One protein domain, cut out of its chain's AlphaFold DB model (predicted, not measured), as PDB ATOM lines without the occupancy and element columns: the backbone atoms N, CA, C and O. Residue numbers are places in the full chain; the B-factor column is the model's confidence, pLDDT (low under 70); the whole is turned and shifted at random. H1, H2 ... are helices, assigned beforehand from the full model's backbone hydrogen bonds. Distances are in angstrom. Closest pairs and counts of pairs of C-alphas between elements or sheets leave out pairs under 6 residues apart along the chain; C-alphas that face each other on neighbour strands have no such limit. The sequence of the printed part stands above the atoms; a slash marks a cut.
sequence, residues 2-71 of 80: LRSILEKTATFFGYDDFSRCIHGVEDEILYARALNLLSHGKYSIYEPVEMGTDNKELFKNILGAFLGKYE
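AT A GLANCE: This is residues 2 to 71 of the 80 residues of an uncharacterized protein of bioreactor metagenome (UniProt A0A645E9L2). H1 and H4 run nearly the same way with a gap between them, the short H2 bridges them, touching H4 with that helix's residues 62 to 69 and coming closest to H1 at Glu 7, and H3 crosses over one side. At the other end a loop leads from H3 to H4; its residues 44 to 50 stick out. The 70 printed residues, with four named helices and no named strand, are all helix by class and compact, with a radius of gyration of the C-alphas of 12.1 A and spans of 32 by 23 by 20 A.

HOW THE PARTS SIT: H1, residues 2 to 12, touches H2, residues 18 to 22; the closest C-alphas, of Glu 7 and Phe 18, are 4.7 A apart. H4, residues 53 to 69, touches H2 with residues 62 to 69 alone, closest at C-alphas 22 and 66, 6.0 A. H3, residues 28 to 39, touches H1 with residues 35 to 39 alone, closest at C-alphas 3 and 35, 5.6 A. Every O i to N i+4 pair is within hydrogen-bond range in H1, H3 and H4; H2 has 0 of 1, but 2 of 2 O i to N i+3 pairs.

IN THESE COORDINATES: H1, 15.5 A long, begins at C-alpha 2 (-13.755, 0.998, -37.956). H4, 24.4 A, ends at C-alpha 69 (-19.532, -11.261, -30.807).

THE WHOLE: The printed part has no cut. The H3 to H4 link is long; residues 41 to 45 have pLDDT under 70.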
ATOM      1  N   LEU A   2     -13.235   2.262 -38.520       90.31
ATOM      2  CA  LEU A   2     -13.755   0.998 -37.956       90.31
ATOM      3  C   LEU A   2     -13.007  -0.252 -38.449       90.31
ATOM      4  O   LEU A   2     -12.618  -1.080 -37.635       90.31
ATOM      5  N   ARG A   3     -12.708  -0.352 -39.753       92.25
ATOM      6  CA  ARG A   3     -11.923  -1.472 -40.312       92.25
ATOM      7  C   ARG A   3     -10.579  -1.651 -39.609       92.25
ATOM      8  O   ARG A   3     -10.234  -2.769 -39.276       92.25
ATOM      9  N   SER A   4      -9.883  -0.561 -39.288       91.44
ATOM     10  CA  SER A   4      -8.596  -0.611 -38.583       91.44
ATOM     11  C   SER A   4      -8.693  -1.156 -37.159       91.44
ATOM     12  O   SER A   4      -7.729  -1.731 -36.663       91.44
ATOM     13  N   ILE A   5      -9.837  -0.988 -36.488       92.44
ATOM     14  CA  ILE A   5     -10.089  -1.632 -35.192       92.44
ATOM     15  C   ILE A   5     -10.224  -3.139 -35.412       92.44
ATOM     16  O   ILE A   5      -9.504  -3.904 -34.778       92.44
ATOM     17  N   LEU A   6     -11.062  -3.556 -36.367       94.56
ATOM     18  CA  LEU A   6     -11.262  -4.972 -36.686       94.56
ATOM     19  C   LEU A   6      -9.976  -5.650 -37.181       94.56
ATOM     20  O   LEU A   6      -9.748  -6.802 -36.840       94.56
ATOM     21  N   GLU A   7      -9.127  -4.950 -37.936       95.25
ATOM     22  CA  GLU A   7      -7.807  -5.427 -38.372       95.25
ATOM     23  C   GLU A   7      -6.881  -5.668 -37.177       95.25
ATOM     24  O   GLU A   7      -6.299  -6.742 -37.058       95.25
ATOM     25  N   LYS A   8      -6.782  -4.706 -36.249       94.56
ATOM     26  CA  LYS A   8      -5.973  -4.873 -35.030       94.56
ATOM     27  C   LYS A   8      -6.494  -6.009 -34.155       94.56
ATOM     28  O   LYS A   8      -5.699  -6.774 -33.620       94.56
ATOM     29  N   THR A   9      -7.813  -6.145 -34.033       94.19
ATOM     30  CA  THR A   9      -8.437  -7.265 -33.322       94.19
ATOM     31  C   THR A   9      -8.167  -8.599 -34.018       94.19
ATOM     32  O   THR A   9      -7.824  -9.569 -33.352       94.19
ATOM     33  N   ALA A  10      -8.246  -8.652 -35.350       95.38
ATOM     34  CA  ALA A  10      -7.903  -9.842 -36.122       95.38
ATOM     35  C   ALA A  10      -6.442 -10.243 -35.893       95.38
ATOM     36  O   ALA A  10      -6.175 -11.395 -35.566       95.38
ATOM     37  N   THR A  11      -5.512  -9.286 -35.952       96.31
ATOM     38  CA  THR A  11      -4.097  -9.519 -35.626       96.31
ATOM     39  C   THR A  11      -3.914 -10.025 -34.196       96.31
ATOM     40  O   THR A  11      -3.152 -10.964 -33.987       96.31
ATOM     41  N   PHE A  12      -4.629  -9.461 -33.215       94.31
ATOM     42  CA  PHE A  12      -4.583  -9.931 -31.827       94.31
ATOM     43  C   PHE A  12      -5.002 -11.403 -31.691       94.31
ATOM     44  O   PHE A  12      -4.363 -12.155 -30.960       94.31
ATOM     45  N   PHE A  13      -6.025 -11.836 -32.431       92.75
ATOM     46  CA  PHE A  13      -6.474 -13.232 -32.453       92.75
ATOM     47  C   PHE A  13      -5.683 -14.141 -33.412       92.75
ATOM     48  O   PHE A  13      -5.968 -15.336 -33.480       92.75
ATOM     49  N   GLY A  14      -4.700 -13.611 -34.149       93.94
ATOM     50  CA  GLY A  14      -3.922 -14.375 -35.131       93.94
ATOM     51  C   GLY A  14      -4.692 -14.716 -36.412       93.94
ATOM     52  O   GLY A  14      -4.413 -15.730 -37.044       93.94
ATOM     53  N   TYR A  15      -5.683 -13.906 -36.784       95.75
ATOM     54  CA  TYR A  15      -6.427 -14.047 -38.033       95.75
ATOM     55  C   TYR A  15      -5.747 -13.314 -39.193       95.75
ATOM     56  O   TYR A  15      -5.250 -12.201 -39.029       95.75
ATOM     57  N   ASP A  16      -5.836 -13.904 -40.387       94.25
ATOM     58  CA  ASP A  16      -5.251 -13.350 -41.618       94.25
ATOM     59  C   ASP A  16      -6.065 -12.193 -42.226       94.25
ATOM     60  O   ASP A  16      -5.561 -11.463 -43.078       94.25
ATOM     61  N   ASP A  17      -7.331 -12.026 -41.824       95.12
ATOM     62  CA  ASP A  17      -8.227 -11.006 -42.378       95.12
ATOM     63  C   ASP A  17      -9.249 -10.490 -41.350       95.12
ATOM     64  O   ASP A  17      -9.763 -11.242 -40.514       95.12
ATOM     65  N   PHE A  18      -9.588  -9.200 -41.447       95.00
ATOM     66  CA  PHE A  18     -10.524  -8.532 -40.537       95.00
ATOM     67  C   PHE A  18     -11.949  -9.095 -40.616       95.00
ATOM     68  O   PHE A  18     -12.691  -9.003 -39.640       95.00
ATOM     69  N   SER A  19     -12.360  -9.680 -41.749       94.94
ATOM     70  CA  SER A  19     -13.700 -10.258 -41.911       94.94
ATOM     71  C   SER A  19     -13.957 -11.404 -40.933       94.94
ATOM     72  O   SER A  19     -15.100 -11.636 -40.543       94.94
ATOM     73  N   ARG A  20     -12.905 -12.059 -40.422       95.06
ATOM     74  CA  ARG A  20     -13.024 -13.050 -39.341       95.06
ATOM     75  C   ARG A  20     -13.676 -12.459 -38.087       95.06
ATOM     76  O   ARG A  20     -14.455 -13.150 -37.424       95.06
ATOM     77  N   CYS A  21     -13.466 -11.167 -37.829       94.44
ATOM     78  CA  CYS A  21     -14.087 -10.438 -36.726       94.44
ATOM     79  C   CYS A  21     -15.607 -10.272 -36.863       94.44
ATOM     80  O   CYS A  21     -16.287 -10.029 -35.875       94.44
ATOM     81  N   ILE A  22     -16.167 -10.451 -38.054       94.44
ATOM     82  CA  ILE A  22     -17.611 -10.345 -38.315       94.44
ATOM     83  C   ILE A  22     -18.197 -11.640 -38.886       94.44
ATOM     84  O   ILE A  22     -19.357 -11.668 -39.269       94.44
ATOM     85  N   HIS A  23     -17.416 -12.724 -38.902       93.94
ATOM     86  CA  HIS A  23     -17.889 -14.014 -39.393       93.94
ATOM     87  C   HIS A  23     -19.033 -14.583 -38.532       93.94
ATOM     88  O   HIS A  23     -18.941 -14.538 -37.303       93.94
ATOM     89  N   GLY A  24     -20.069 -15.150 -39.144       91.12
ATOM     90  CA  GLY A  24     -21.245 -15.704 -38.466       91.12
ATOM     91  C   GLY A  24     -22.274 -14.654 -38.033       91.12
ATOM     92  O   GLY A  24     -23.244 -14.998 -37.365       91.12
ATOM     93  N   VAL A  25     -22.071 -13.388 -38.399       92.19
ATOM     94  CA  VAL A  25     -23.071 -12.325 -38.255       92.19
ATOM     95  C   VAL A  25     -23.994 -12.352 -39.476       92.19
ATOM     96  O   VAL A  25     -23.524 -12.589 -40.585       92.19
ATOM     97  N   GLU A  26     -25.287 -12.079 -39.278       87.19
ATOM     98  CA  GLU A  26     -26.337 -12.154 -40.312       87.19
ATOM     99  C   GLU A  26     -25.947 -11.479 -41.646       87.19
ATOM    100  O   GLU A  26     -26.107 -12.074 -42.708       87.19
ATOM    101  N   ASP A  27     -25.319 -10.299 -41.586       92.88
ATOM    102  CA  ASP A  27     -24.936  -9.489 -42.751       92.88
ATOM    103  C   ASP A  27     -23.412  -9.434 -43.009       92.88
ATOM    104  O   ASP A  27     -22.888  -8.453 -43.551       92.88
ATOM    105  N   GLU A  28     -22.658 -10.478 -42.644       93.56
ATOM    106  CA  GLU A  28     -21.181 -10.489 -42.703       93.56
ATOM    107  C   GLU A  28     -20.592 -10.042 -44.063       93.56
ATOM    108  O   GLU A  28     -19.607  -9.298 -44.109       93.56
ATOM    109  N   ILE A  29     -21.217 -10.432 -45.183       95.19
ATOM    110  CA  ILE A  29     -20.752 -10.096 -46.540       95.19
ATOM    111  C   ILE A  29     -20.945  -8.602 -46.824       95.19
ATOM    112  O   ILE A  29     -20.051  -7.950 -47.376       95.19
ATOM    113  N   LEU A  30     -22.108  -8.052 -46.457       95.00
ATOM    114  CA  LEU A  30     -22.409  -6.629 -46.606       95.00
ATOM    115  C   LEU A  30     -21.438  -5.802 -45.762       95.00
ATOM    116  O   LEU A  30     -20.847  -4.845 -46.262       95.00
ATOM    117  N   TYR A  31     -21.220  -6.209 -44.515       95.00
ATOM    118  CA  TYR A  31     -20.338  -5.528 -43.573       95.00
ATOM    119  C   TYR A  31     -18.883  -5.518 -44.043       95.00
ATOM    120  O   TYR A  31     -18.249  -4.460 -44.047       95.00
ATOM    121  N   ALA A  32     -18.361  -6.647 -44.531       94.81
ATOM    122  CA  ALA A  32     -17.011  -6.712 -45.085       94.81
ATOM    123  C   ALA A  32     -16.843  -5.778 -46.297       94.81
ATOM    124  O   ALA A  32     -15.862  -5.032 -46.391       94.81
ATOM    125  N   ARG A  33     -17.820  -5.766 -47.212       93.94
ATOM    126  CA  ARG A  33     -17.814  -4.876 -48.386       93.94
ATOM    127  C   ARG A  33     -17.886  -3.408 -47.985       93.94
ATOM    128  O   ARG A  33     -17.095  -2.608 -48.481       93.94
ATOM    129  N   ALA A  34     -18.789  -3.065 -47.073       92.50
ATOM    130  CA  ALA A  34     -18.949  -1.711 -46.563       92.50
ATOM    131  C   ALA A  34     -17.663  -1.200 -45.913       92.50
ATOM    132  O   ALA A  34     -17.209  -0.099 -46.217       92.50
ATOM    133  N   LEU A  35     -17.023  -2.021 -45.077       91.88
ATOM    134  CA  LEU A  35     -15.762  -1.670 -44.435       91.88
ATOM    135  C   LEU A  35     -14.642  -1.456 -45.448       91.88
ATOM    136  O   LEU A  35     -13.899  -0.487 -45.305       91.88
ATOM    137  N   ASN A  36     -14.537  -2.293 -46.482       90.38
ATOM    138  CA  ASN A  36     -13.567  -2.082 -47.556       90.38
ATOM    139  C   ASN A  36     -13.825  -0.754 -48.293       90.38
ATOM    140  O   ASN A  36     -12.907   0.049 -48.445       90.38
ATOM    141  N   LEU A  37     -15.071  -0.475 -48.686       88.44
ATOM    142  CA  LEU A  37     -15.428   0.742 -49.430       88.44
ATOM    143  C   LEU A  37     -15.230   2.021 -48.605       88.44
ATOM    144  O   LEU A  37     -14.637   2.989 -49.080       88.44
ATOM    145  N   LEU A  38     -15.695   2.025 -47.355       83.69
ATOM    146  CA  LEU A  38     -15.658   3.202 -46.483       83.69
ATOM    147  C   LEU A  38     -14.262   3.471 -45.904       83.69
ATOM    148  O   LEU A  38     -13.997   4.586 -45.457       83.69
ATOM    149  N   SER A  39     -13.358   2.484 -45.921       79.31
ATOM    150  CA  SER A  39     -11.991   2.639 -45.396       79.31
ATOM    151  C   SER A  39     -10.972   3.103 -46.432       79.31
ATOM    152  O   SER A  39      -9.914   3.588 -46.045       79.31
ATOM    153  N   HIS A  40     -11.288   2.998 -47.722       71.75
ATOM    154  CA  HIS A  40     -10.468   3.535 -48.813       71.75
ATOM    155  C   HIS A  40     -10.960   4.906 -49.325       71.75
ATOM    156  O   HIS A  40     -10.373   5.464 -50.250       71.75
ATOM    157  N   GLY A  41     -12.040   5.446 -48.748       61.00
ATOM    158  CA  GLY A  41     -12.679   6.697 -49.171       61.00
ATOM    159  C   GLY A  41     -12.223   7.956 -48.421       61.00
ATOM    160  O   GLY A  41     -11.399   7.904 -47.512       61.00
ATOM    161  N   LYS A  42     -12.836   9.095 -48.782       56.97
ATOM    162  CA  LYS A  42     -12.576  10.489 -48.337       56.97
ATOM    163  C   LYS A  42     -12.638  10.768 -46.821       56.97
ATOM    164  O   LYS A  42     -12.552  11.921 -46.419       56.97
ATOM    165  N   TYR A  43     -12.794   9.756 -45.974       60.47
ATOM    166  CA  TYR A  43     -12.804   9.903 -44.519       60.47
ATOM    167  C   TYR A  43     -11.368   9.928 -43.994       60.47
ATOM    168  O   TYR A  43     -10.907   9.008 -43.315       60.47
ATOM    169  N   SER A  44     -10.645  10.985 -44.364       64.06
ATOM    170  CA  SER A  44      -9.358  11.302 -43.761       64.06
ATOM    171  C   SER A  44      -9.567  11.574 -42.274       64.06
ATOM    172  O   SER A  44     -10.484  12.296 -41.890       64.06
ATOM    173  N   ILE A  45      -8.685  11.044 -41.427       66.00
ATOM    174  CA  ILE A  45      -8.660  11.417 -40.003       66.00
ATOM    175  C   ILE A  45      -8.333  12.906 -39.806       66.00
ATOM    176  O   ILE A  45      -8.647  13.465 -38.762       66.00
ATOM    177  N   TYR A  46      -7.714  13.535 -40.811       73.44
ATOM    178  CA  TYR A  46      -7.332  14.945 -40.806       73.44
ATOM    179  C   TYR A  46      -8.419  15.859 -41.387       73.44
ATOM    180  O   TYR A  46      -8.405  17.055 -41.127       73.44
ATOM    181  N   GLU A  47      -9.375  15.298 -42.133       76.00
ATOM    182  CA  GLU A  47     -10.528  16.012 -42.696       76.00
ATOM    183  C   GLU A  47     -11.792  15.159 -42.507       76.00
ATOM    184  O   GLU A  47     -12.285  14.535 -43.456       76.00
ATOM    185  N   PRO A  48     -12.302  15.049 -41.267       76.44
ATOM    186  CA  PRO A  48     -13.475  14.239 -40.994       76.44
ATOM    187  C   PRO A  48     -14.707  14.860 -41.656       76.44
ATOM    188  O   PRO A  48     -15.064  16.008 -41.402       76.44
ATOM    189  N   VAL A  49     -15.385  14.068 -42.484       81.19
ATOM    190  CA  VAL A  49     -16.678  14.427 -43.074       81.19
ATOM    191  C   VAL A  49     -17.773  13.652 -42.356       81.19
ATOM    192  O   VAL A  49     -17.619  12.463 -42.066       81.19
ATOM    193  N   GLU A  50     -18.890  14.317 -42.075       85.81
ATOM    194  CA  GLU A  50     -20.048  13.666 -41.476       85.81
ATOM    195  C   GLU A  50     -20.583  12.551 -42.389       85.81
ATOM    196  O   GLU A  50     -20.726  12.705 -43.603       85.81
ATOM    197  N   MET A  51     -20.867  11.388 -41.799       87.50
ATOM    198  CA  MET A  51     -21.485  10.280 -42.521       87.50
ATOM    199  C   MET A  51     -22.958  10.590 -42.821       87.50
ATOM    200  O   MET A  51     -23.680  11.086 -41.954       87.50
ATOM    201  N   GLY A  52     -23.421  10.228 -44.021       90.69
ATOM    202  CA  GLY A  52     -24.854  10.197 -44.325       90.69
ATOM    203  C   GLY A  52     -25.601   9.209 -43.423       90.69
ATOM    204  O   GLY A  52     -24.984   8.320 -42.831       90.69
ATOM    205  N   THR A  53     -26.921   9.367 -43.314       95.12
ATOM    206  CA  THR A  53     -27.782   8.578 -42.415       95.12
ATOM    207  C   THR A  53     -27.564   7.073 -42.571       95.12
ATOM    208  O   THR A  53     -27.215   6.414 -41.594       95.12
ATOM    209  N   ASP A  54     -27.619   6.558 -43.798       92.38
ATOM    210  CA  ASP A  54     -27.458   5.126 -44.085       92.38
ATOM    211  C   ASP A  54     -26.074   4.607 -43.666       92.38
ATOM    212  O   ASP A  54     -25.942   3.545 -43.061       92.38
ATOM    213  N   ASN A  55     -25.020   5.396 -43.910       90.75
ATOM    214  CA  ASN A  55     -23.660   5.042 -43.497       90.75
ATOM    215  C   ASN A  55     -23.516   5.034 -41.968       90.75
ATOM    216  O   ASN A  55     -22.784   4.202 -41.431       90.75
ATOM    217  N   LYS A  56     -24.204   5.939 -41.257       92.81
ATOM    218  CA  LYS A  56     -24.227   5.950 -39.786       92.81
ATOM    219  C   LYS A  56     -24.927   4.712 -39.236       92.81
ATOM    220  O   LYS A  56     -24.431   4.131 -38.273       92.81
ATOM    221  N   GLU A  57     -26.059   4.322 -39.810       95.00
ATOM    222  CA  GLU A  57     -26.777   3.110 -39.401       95.00
ATOM    223  C   GLU A  57     -25.940   1.862 -39.664       95.00
ATOM    224  O   GLU A  57     -25.715   1.071 -38.752       95.00
ATOM    225  N   LEU A  58     -25.359   1.751 -40.859       94.00
ATOM    226  CA  LEU A  58     -24.475   0.646 -41.208       94.00
ATOM    227  C   LEU A  58     -23.265   0.557 -40.267       94.00
ATOM    228  O   LEU A  58     -22.932  -0.524 -39.790       94.00
ATOM    229  N   PHE A  59     -22.642   1.691 -39.933       92.88
ATOM    230  CA  PHE A  59     -21.561   1.738 -38.946       92.88
ATOM    231  C   PHE A  59     -22.011   1.206 -37.579       92.88
ATOM    232  O   PHE A  59     -21.306   0.389 -36.983       92.88
ATOM    233  N   LYS A  60     -23.169   1.660 -37.074       94.81
ATOM    234  CA  LYS A  60     -23.712   1.223 -35.779       94.81
ATOM    235  C   LYS A  60     -24.000  -0.275 -35.773       94.81
ATOM    236  O   LYS A  60     -23.647  -0.938 -34.804       94.81
ATOM    237  N   ASN A  61     -24.570  -0.801 -36.853       95.50
ATOM    238  CA  ASN A  61     -24.897  -2.218 -36.975       95.50
ATOM    239  C   ASN A  61     -23.630  -3.085 -36.983       95.50
ATOM    240  O   ASN A  61     -23.545  -4.052 -36.229       95.50
ATOM    241  N   ILE A  62     -22.605  -2.693 -37.754       95.06
ATOM    242  CA  ILE A  62     -21.309  -3.393 -37.780       95.06
ATOM    243  C   ILE A  62     -20.655  -3.371 -36.396       95.06
ATOM    244  O   ILE A  62     -20.192  -4.404 -35.913       95.06
ATOM    245  N   LEU A  63     -20.605  -2.199 -35.754       94.44
ATOM    246  CA  LEU A  63     -20.007  -2.052 -34.429       94.44
ATOM    247  C   LEU A  63     -20.762  -2.881 -33.383       94.44
ATOM    248  O   LEU A  63     -20.127  -3.571 -32.593       94.44
ATOM    249  N   GLY A  64     -22.094  -2.841 -33.392       93.75
ATOM    250  CA  GLY A  64     -22.932  -3.614 -32.478       93.75
ATOM    251  C   GLY A  64     -22.721  -5.117 -32.637       93.75
ATOM    252  O   GLY A  64     -22.494  -5.807 -31.647       93.75
ATOM    253  N   ALA A  65     -22.700  -5.616 -33.874       93.50
ATOM    254  CA  ALA A  65     -22.430  -7.024 -34.143       93.50
ATOM    255  C   ALA A  65     -21.026  -7.453 -33.693       93.50
ATOM    256  O   ALA A  65     -20.857  -8.514 -33.096       93.50
ATOM    257  N   PHE A  66     -20.018  -6.614 -33.947       93.25
ATOM    258  CA  PHE A  66     -18.651  -6.858 -33.497       93.25
ATOM    259  C   PHE A  66     -18.554  -6.910 -31.964       93.25
ATOM    260  O   PHE A  66     -17.973  -7.849 -31.423       93.25
ATOM    261  N   LEU A  67     -19.151  -5.942 -31.262       91.94
ATOM    262  CA  LEU A  67     -19.142  -5.892 -29.799       91.94
ATOM    263  C   LEU A  67     -19.919  -7.052 -29.170       91.94
ATOM    264  O   LEU A  67     -19.436  -7.617 -28.200       91.94
ATOM    265  N   GLY A  68     -21.067  -7.440 -29.732       90.81
ATOM    266  CA  GLY A  68     -21.828  -8.595 -29.244       90.81
ATOM    267  C   GLY A  68     -21.093  -9.920 -29.455       90.81
ATOM    268  O   GLY A  68     -21.152 -10.809 -28.614       90.81
ATOM    269  N   LYS A  69     -20.338 -10.058 -30.551       89.75
ATOM    270  CA  LYS A  69     -19.532 -11.261 -30.807       89.75
ATOM    271  C   LYS A  69     -18.322 -11.380 -29.877       89.75
ATOM    272  O   LYS A  69     -17.947 -12.489 -29.506       89.75
ATOM    273  N   TYR A  70     -17.696 -10.257 -29.540       86.88
ATOM    274  CA  TYR A  70     -16.514 -10.199 -28.675       86.88
ATOM    275  C   TYR A  70     -16.834  -9.630 -27.298       86.88
ATOM    276  O   TYR A  70     -15.985  -8.979 -26.684       86.88
ATOM    277  N   GLU A  71     -18.057  -9.851 -26.822       79.06
ATOM    278  CA  GLU A  71     -18.503  -9.341 -25.538       79.06
ATOM    279  C   GLU A  71     -17.570  -9.873 -24.442       79.06
ATOM    280  O   GLU A  71     -17.433 -11.081 -24.229       79.06
TER     281      GLU A  71